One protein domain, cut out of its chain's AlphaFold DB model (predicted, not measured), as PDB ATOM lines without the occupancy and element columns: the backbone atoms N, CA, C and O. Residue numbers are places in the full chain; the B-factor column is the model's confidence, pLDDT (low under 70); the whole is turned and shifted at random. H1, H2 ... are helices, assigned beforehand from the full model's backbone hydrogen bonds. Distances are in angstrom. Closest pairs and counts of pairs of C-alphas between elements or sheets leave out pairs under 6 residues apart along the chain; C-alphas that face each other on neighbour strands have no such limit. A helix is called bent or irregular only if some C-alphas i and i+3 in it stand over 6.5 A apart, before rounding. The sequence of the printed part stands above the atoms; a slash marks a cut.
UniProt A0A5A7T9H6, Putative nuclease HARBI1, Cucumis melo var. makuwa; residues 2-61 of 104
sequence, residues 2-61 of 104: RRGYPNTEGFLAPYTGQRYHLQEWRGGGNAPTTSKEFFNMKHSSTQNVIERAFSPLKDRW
ATOM      1  N   ARG A   2      12.057 121.214  24.376       39.62
ATOM      2  CA  ARG A   2      12.903 120.043  24.677       39.62
ATOM      3  C   ARG A   2      13.079 119.279  23.364       39.62
ATOM      4  O   ARG A   2      12.125 118.668  22.896       39.62
ATOM      5  N   ARG A   3      14.257 119.361  22.735       49.78
ATOM      6  CA  ARG A   3      14.620 118.435  21.653       49.78
ATOM      7  C   ARG A   3      14.735 117.050  22.290       49.78
ATOM      8  O   ARG A   3      15.624 116.832  23.106       49.78
ATOM      9  N   GLY A   4      13.769 116.179  22.006       64.88
ATOM     10  CA  GLY A   4      13.823 114.780  22.417       64.88
ATOM     11  C   GLY A   4      15.030 114.090  21.785       64.88
ATOM     12  O   GLY A   4      15.502 114.501  20.725       64.88
ATOM     13  N   TYR A   5      15.542 113.065  22.458       79.31
ATOM     14  CA  TYR A   5      16.577 112.209  21.894       79.31
ATOM     15  C   TYR A   5      16.047 111.524  20.624       79.31
ATOM     16  O   TYR A   5      14.880 111.125  20.606       79.31
ATOM     17  N   PRO A   6      16.858 111.401  19.560       83.25
ATOM     18  CA  PRO A   6      16.444 110.673  18.370       83.25
ATOM     19  C   PRO A   6      16.258 109.186  18.695       83.25
ATOM     20  O   PRO A   6      16.996 108.620  19.502       83.25
ATOM     21  N   ASN A   7      15.289 108.551  18.036       86.12
ATOM     22  CA  ASN A   7      15.171 107.096  18.061       86.12
ATOM     23  C   ASN A   7      16.363 106.501  17.313       86.12
ATOM     24  O   ASN A   7      16.615 106.861  16.164       86.12
ATOM     25  N   THR A   8      17.091 105.617  17.982       88.88
ATOM     26  CA  THR A   8      18.285 104.955  17.450       88.88
ATOM     27  C   THR A   8      18.200 103.465  17.745       88.88
ATOM     28  O   THR A   8      17.373 103.019  18.544       88.88
ATOM     29  N   GLU A   9      19.023 102.670  17.076       86.38
ATOM     30  CA  GLU A   9      19.104 101.247  17.382       86.38
ATOM     31  C   GLU A   9      19.488 101.048  18.860       86.38
ATOM     32  O   GLU A   9      20.436 101.653  19.357       86.38
ATOM     33  N   GLY A  10      18.693 100.261  19.590       87.81
ATOM     34  CA  GLY A  10      18.867 100.044  21.032       87.81
ATOM     35  C   GLY A  10      18.229 101.096  21.952       87.81
ATOM     36  O   GLY A  10      18.184 100.875  23.161       87.81
ATOM     37  N   PHE A  11      17.678 102.199  21.429       87.44
ATOM     38  CA  PHE A  11      16.995 103.206  22.246       87.44
ATOM     39  C   PHE A  11      15.762 103.808  21.561       87.44
ATOM     40  O   PHE A  11      15.841 104.481  20.531       87.44
ATOM     41  N   LEU A  12      14.606 103.623  22.202       88.75
ATOM     42  CA  LEU A  12      13.327 104.181  21.776       88.75
ATOM     43  C   LEU A  12      12.921 105.331  22.703       88.75
ATOM     44  O   LEU A  12      12.512 105.118  23.846       88.75
ATOM     45  N   ALA A  13      13.012 106.553  22.192       88.31
ATOM     46  CA  ALA A  13      12.433 107.741  22.797       88.31
ATOM     47  C   ALA A  13      10.933 107.859  22.451       88.31
ATOM     48  O   ALA A  13      10.456 107.248  21.487       88.31
ATOM     49  N   PRO A  14      10.165 108.666  23.206       88.81
ATOM     50  CA  PRO A  14       8.782 108.980  22.860       88.81
ATOM     51  C   PRO A  14       8.641 109.503  21.430       88.81
ATOM     52  O   PRO A  14       9.375 110.397  21.002       88.81
ATOM     53  N   TYR A  15       7.656 108.981  20.702       87.94
ATOM     54  CA  TYR A  15       7.360 109.419  19.344       87.94
ATOM     55  C   TYR A  15       6.773 110.830  19.360       87.94
ATOM     56  O   TYR A  15       5.729 111.078  19.968       87.94
ATOM     57  N   THR A  16       7.430 111.755  18.663       80.81
ATOM     58  CA  THR A  16       6.966 113.137  18.504       80.81
ATOM     59  C   THR A  16       5.720 113.207  17.622       80.81
ATOM     60  O   THR A  16       5.616 112.474  16.639       80.81
ATOM     61  N   GLY A  17       4.791 114.114  17.938       79.62
ATOM     62  CA  GLY A  17       3.552 114.292  17.166       79.62
ATOM     63  C   GLY A  17       2.492 113.216  17.420       79.62
ATOM     64  O   GLY A  17       1.542 113.101  16.656       79.62
ATOM     65  N   GLN A  18       2.661 112.412  18.469       80.69
ATOM     66  CA  GLN A  18       1.654 111.484  18.978       80.69
ATOM     67  C   GLN A  18       1.254 111.909  20.392       80.69
ATOM     68  O   GLN A  18       2.040 112.549  21.096       80.69
ATOM     69  N   ARG A  19       0.040 111.539  20.809       80.19
ATOM     70  CA  ARG A  19      -0.466 111.769  22.170       80.19
ATOM     71  C   ARG A  19       0.504 111.215  23.219       80.19
ATOM     72  O   ARG A  19       1.096 110.149  23.025       80.19
ATOM     73  N   TYR A  20       0.683 111.942  24.318       76.69
ATOM     74  CA  TYR A  20       1.699 111.632  25.335       76.69
ATOM     75  C   TYR A  20       1.246 111.874  26.777       76.69
ATOM     76  O   TYR A  20       1.840 111.304  27.697       76.69
ATOM     77  N   HIS A  21       0.203 112.671  27.018       77.00
ATOM     78  CA  HIS A  21      -0.240 112.949  28.383       77.00
ATOM     79  C   HIS A  21      -1.145 111.837  28.892       77.00
ATOM     80  O   HIS A  21      -2.092 111.440  28.222       77.00
ATOM     81  N   LEU A  22      -0.931 111.390  30.130       77.38
ATOM     82  CA  LEU A  22      -1.780 110.370  30.756       77.38
ATOM     83  C   LEU A  22      -3.265 110.753  30.805       77.38
ATOM     84  O   LEU A  22      -4.121 109.876  30.726       77.38
ATOM     85  N   GLN A  23      -3.573 112.047  30.913       80.69
ATOM     86  CA  GLN A  23      -4.950 112.548  30.916       80.69
ATOM     87  C   GLN A  23      -5.675 112.298  29.588       80.69
ATOM     88  O   GLN A  23      -6.873 112.033  29.602       80.69
ATOM     89  N   GLU A  24      -4.954 112.284  28.464       80.69
ATOM     90  CA  GLU A  24      -5.529 112.038  27.135       80.69
ATOM     91  C   GLU A  24      -6.122 110.620  27.031       80.69
ATOM     92  O   GLU A  24      -7.019 110.392  26.229       80.69
ATOM     93  N   TRP A  25      -5.684 109.678  27.877       81.44
ATOM     94  CA  TRP A  25      -6.085 108.264  27.851       81.44
ATOM     95  C   TRP A  25      -7.182 107.893  28.869       81.44
ATOM     96  O   TRP A  25      -7.602 106.741  28.908       81.44
ATOM     97  N   ARG A  26      -7.669 108.826  29.704       78.69
ATOM     98  CA  ARG A  26      -8.596 108.538  30.827       78.69
ATOM     99  C   ARG A  26     -10.086 108.385  30.446       78.69
ATOM    100  O   ARG A  26     -10.944 108.529  31.311       78.69
ATOM    101  N   GLY A  27     -10.416 108.071  29.192       79.69
ATOM    102  CA  GLY A  27     -11.803 107.932  28.712       79.69
ATOM    103  C   GLY A  27     -12.033 106.657  27.897       79.69
ATOM    104  O   GLY A  27     -11.133 106.210  27.191       79.69
ATOM    105  N   GLY A  28     -13.245 106.089  27.959       74.75
ATOM    106  CA  GLY A  28     -13.591 104.808  27.315       74.75
ATOM    107  C   GLY A  28     -13.428 104.769  25.787       74.75
ATOM    108  O   GLY A  28     -13.250 103.693  25.230       74.75
ATOM    109  N   GLY A  29     -13.421 105.928  25.117       78.00
ATOM    110  CA  GLY A  29     -13.157 106.059  23.675       78.00
ATOM    111  C   GLY A  29     -11.714 106.427  23.310       78.00
ATOM    112  O   GLY A  29     -11.403 106.586  22.136       78.00
ATOM    113  N   ASN A  30     -10.823 106.578  24.293       82.44
ATOM    114  CA  ASN A  30      -9.494 107.154  24.085       82.44
ATOM    115  C   ASN A  30      -8.381 106.105  24.012       82.44
ATOM    116  O   ASN A  30      -7.224 106.444  24.265       82.44
ATOM    117  N   ALA A  31      -8.705 104.854  23.684       84.19
ATOM    118  CA  ALA A  31      -7.718 103.789  23.555       84.19
ATOM    119  C   ALA A  31      -6.669 104.119  22.467       84.19
ATOM    120  O   ALA A  31      -7.014 104.730  21.454       84.19
ATOM    121  N   PRO A  32      -5.394 103.725  22.652       85.25
ATOM    122  CA  PRO A  32      -4.381 103.838  21.607       85.25
ATOM    123  C   PRO A  32      -4.811 103.098  20.349       85.25
ATOM    124  O   PRO A  32      -5.141 101.916  20.398       85.25
ATOM    125  N   THR A  33      -4.764 103.800  19.225       87.94
ATOM    126  CA  THR A  33      -5.104 103.250  17.909       87.94
ATOM    127  C   THR A  33      -3.867 102.755  17.173       87.94
ATOM    128  O   THR A  33      -3.932 101.802  16.401       87.94
ATOM    129  N   THR A  34      -2.718 103.376  17.446       89.88
ATOM    130  CA  THR A  34      -1.446 103.072  16.784       89.88
ATOM    131  C   THR A  34      -0.435 102.496  17.775       89.88
ATOM    132  O   THR A  34      -0.395 102.873  18.946       89.88
ATOM    133  N   SER A  35       0.467 101.634  17.304       88.25
ATOM    134  CA  SER A  35       1.574 101.096  18.113       88.25
ATOM    135  C   SER A  35       2.441 102.190  18.761       88.25
ATOM    136  O   SER A  35       2.861 102.053  19.909       88.25
ATOM    137  N   LYS A  36       2.656 103.313  18.062       89.19
ATOM    138  CA  LYS A  36       3.372 104.497  18.575       89.19
ATOM    139  C   LYS A  36       2.651 105.162  19.748       89.19
ATOM    140  O   LYS A  36       3.291 105.528  20.731       89.19
ATOM    141  N   GLU A  37       1.328 105.289  19.665       89.62
ATOM    142  CA  GLU A  37       0.496 105.813  20.751       89.62
ATOM    143  C   GLU A  37       0.536 104.894  21.970       89.62
ATOM    144  O   GLU A  37       0.702 105.360  23.096       89.62
ATOM    145  N   PHE A  38       0.448 103.580  21.747       89.88
ATOM    146  CA  PHE A  38       0.539 102.596  22.821       89.88
ATOM    147  C   PHE A  38       1.894 102.666  23.535       89.88
ATOM    148  O   PHE A  38       1.945 102.674  24.768       89.88
ATOM    149  N   PHE A  39       2.986 102.782  22.772       90.38
ATOM    150  CA  PHE A  39       4.325 102.982  23.319       90.38
ATOM    151  C   PHE A  39       4.405 104.259  24.163       90.38
ATOM    152  O   PHE A  39       4.809 104.194  25.324       90.38
ATOM    153  N   ASN A  40       3.969 105.403  23.628       90.25
ATOM    154  CA  ASN A  40       3.987 106.676  24.349       90.25
ATOM    155  C   ASN A  40       3.136 106.634  25.626       90.25
ATOM    156  O   ASN A  40       3.567 107.125  26.667       90.25
ATOM    157  N   MET A  41       1.952 106.017  25.571       90.12
ATOM    158  CA  MET A  41       1.076 105.838  26.729       90.12
ATOM    159  C   MET A  41       1.771 105.028  27.829       90.12
ATOM    160  O   MET A  41       1.776 105.437  28.992       90.12
ATOM    161  N   LYS A  42       2.378 103.885  27.481       90.81
ATOM    162  CA  LYS A  42       3.115 103.053  28.443       90.81
ATOM    163  C   LYS A  42       4.331 103.782  29.002       90.81
ATOM    164  O   LYS A  42       4.507 103.800  30.217       90.81
ATOM    165  N   HIS A  43       5.106 104.437  28.142       89.56
ATOM    166  CA  HIS A  43       6.268 105.224  28.537       89.56
ATOM    167  C   HIS A  43       5.900 106.326  29.540       89.56
ATOM    168  O   HIS A  43       6.497 106.409  30.611       89.56
ATOM    169  N   SER A  44       4.873 107.120  29.229       89.00
ATOM    170  CA  SER A  44       4.361 108.197  30.085       89.00
ATOM    171  C   SER A  44       3.823 107.665  31.418       89.00
ATOM    172  O   SER A  44       4.096 108.235  32.473       89.00
ATOM    173  N   SER A  45       3.134 106.518  31.407       89.06
ATOM    174  CA  SER A  45       2.658 105.850  32.628       89.06
ATOM    175  C   SER A  45       3.805 105.459  33.558       89.06
ATOM    176  O   SER A  45       3.796 105.808  34.741       89.06
ATOM    177  N   THR A  46       4.830 104.796  33.019       91.00
ATOM    178  CA  THR A  46       6.022 104.410  33.783       91.00
ATOM    179  C   THR A  46       6.782 105.633  34.292       91.00
ATOM    180  O   THR A  46       7.143 105.672  35.469       91.00
ATOM    181  N   GLN A  47       6.979 106.656  33.453       88.06
ATOM    182  CA  GLN A  47       7.618 107.907  33.867       88.06
ATOM    183  C   GLN A  47       6.859 108.586  35.004       88.06
ATOM    184  O   GLN A  47       7.480 108.974  35.983       88.06
ATOM    185  N   ASN A  48       5.530 108.650  34.942       89.94
ATOM    186  CA  ASN A  48       4.719 109.232  36.006       89.94
ATOM    187  C   ASN A  48       4.851 108.473  37.337       89.94
ATOM    188  O   ASN A  48       4.890 109.102  38.388       89.94
ATOM    189  N   VAL A  49       4.938 107.138  37.325       90.19
ATOM    190  CA  VAL A  49       5.171 106.364  38.562       90.19
ATOM    191  C   VAL A  49       6.535 106.705  39.162       90.19
ATOM    192  O   VAL A  49       6.630 106.981  40.356       90.19
ATOM    193  N   ILE A  50       7.576 106.741  38.327       88.44
ATOM    194  CA  ILE A  50       8.937 107.110  38.732       88.44
ATOM    195  C   ILE A  50       8.953 108.540  39.285       88.44
ATOM    196  O   ILE A  50       9.435 108.775  40.389       88.44
ATOM    197  N   GLU A  51       8.387 109.504  38.564       88.31
ATOM    198  CA  GLU A  51       8.327 110.901  38.991       88.31
ATOM    199  C   GLU A  51       7.570 111.061  40.306       88.31
ATOM    200  O   GLU A  51       8.083 111.714  41.207       88.31
ATOM    201  N   ARG A  52       6.413 110.412  40.480       89.56
ATOM    202  CA  ARG A  52       5.660 110.461  41.745       89.56
ATOM    203  C   ARG A  52       6.431 109.860  42.918       89.56
ATOM    204  O   ARG A  52       6.311 110.372  44.025       89.56
ATOM    205  N   ALA A  53       7.219 108.810  42.691       87.31
ATOM    206  CA  ALA A  53       8.046 108.206  43.734       87.31
ATOM    207  C   ALA A  53       9.254 109.087  44.102       87.31
ATOM    208  O   ALA A  53       9.587 109.232  45.276       87.31
ATOM    209  N   PHE A  54       9.907 109.700  43.112       86.62
ATOM    210  CA  PHE A  54      11.125 110.484  43.330       86.62
ATOM    211  C   PHE A  54      10.886 111.975  43.583       86.62
ATOM    212  O   PHE A  54      11.795 112.634  44.086       86.62
ATOM    213  N   SER A  55       9.714 112.528  43.255       88.69
ATOM    214  CA  SER A  55       9.419 113.953  43.464       88.69
ATOM    215  C   SER A  55       9.562 114.347  44.935       88.69
ATOM    216  O   SER A  55      10.377 115.224  45.209       88.69
ATOM    217  N   PRO A  56       8.937 113.643  45.904       88.94
ATOM    218  CA  PRO A  56       9.075 113.999  47.318       88.94
ATOM    219  C   PRO A  56      10.521 113.896  47.814       88.94
ATOM    220  O   PRO A  56      10.960 114.673  48.660       88.94
ATOM    221  N   LEU A  57      11.290 112.946  47.268       88.56
ATOM    222  CA  LEU A  57      12.705 112.794  47.599       88.56
ATOM    223  C   LEU A  57      13.538 113.963  47.072       88.56
ATOM    224  O   LEU A  57      14.407 114.443  47.790       88.56
ATOM    225  N   LYS A  58      13.271 114.447  45.857       86.94
ATOM    226  CA  LYS A  58      13.949 115.620  45.282       86.94
ATOM    227  C   LYS A  58      13.577 116.921  45.988       86.94
ATOM    228  O   LYS A  58      14.422 117.808  46.080       86.94
ATOM    229  N   ASP A  59      12.341 117.021  46.467       88.25
ATOM    230  CA  ASP A  59      11.853 118.191  47.194       88.25
ATOM    231  C   ASP A  59      12.468 118.266  48.598       88.25
ATOM    232  O   ASP A  59      12.870 119.338  49.045       88.25
ATOM    233  N   ARG A  60      12.615 117.115  49.270       86.75
ATOM    234  CA  ARG A  60      13.182 117.028  50.625       86.75
ATOM    235  C   ARG A  60      14.711 117.027  50.647       86.75
ATOM    236  O   ARG A  60      15.312 117.612  51.543       86.75
ATOM    237  N   TRP A  61      15.345 116.359  49.687       87.19
ATOM    238  CA  TRP A  61      16.787 116.123  49.679       87.19
ATOM    239  C   TRP A  61      17.446 116.838  48.496       87.19
ATOM    240  O   TRP A  61      17.465 116.345  47.366       87.19
TER     241      TRP A  61
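AT A GLANCE: This is residues 2 to 61 of the 104 residues of the protein "Putative nuclease HARBI1" of Cucumis melo var. makuwa (UniProt A0A5A7T9H6). A loop of no named element, residues 2 to 21, crosses over the first half of one long helix, H2, and leads into a tiny helix, H1, that packs on H2. Residues 49 to 61, of which 49 to 60 belong to H2, stand free and stick out as an arm. The printed part has 60 residues, with two named helices, H1 then H2, and no named strand; its class is all helix. It is loose, with a radius of gyration of the C-alphas of 13.6 A and spans of 40 by 34 by 19 A.

HOW THE PARTS SIT: H1, residues 22 to 25, touches H2, residues 35 to 60, which meets it with residues 41 to 45 alone. The closest C-alphas, those of Leu 22 and Ser 44, are 6.5 A apart. In H2, 20 of 22 O i to N i+4 pairs are within hydrogen-bond range; H1 is too short for such a pair.

IN THESE COORDINATES: H1 begins at C-alpha 22 (-1.780, 110.370, 30.756). H2 is 38.0 A long and ends at C-alpha 60 (13.182, 117.028, 50.625). It has a kink of 36 degrees near residue 53 and is only just irregular: C-alphas 53 and 56 are 6.9 A apart.

THE WHOLE: The two C-alphas farthest apart, of Gly 29 and Trp 61, are 40.9 A apart. The printed part has no cut, and the link from H1 to H2 is short. Residues 2 to 4 have pLDDT under 70.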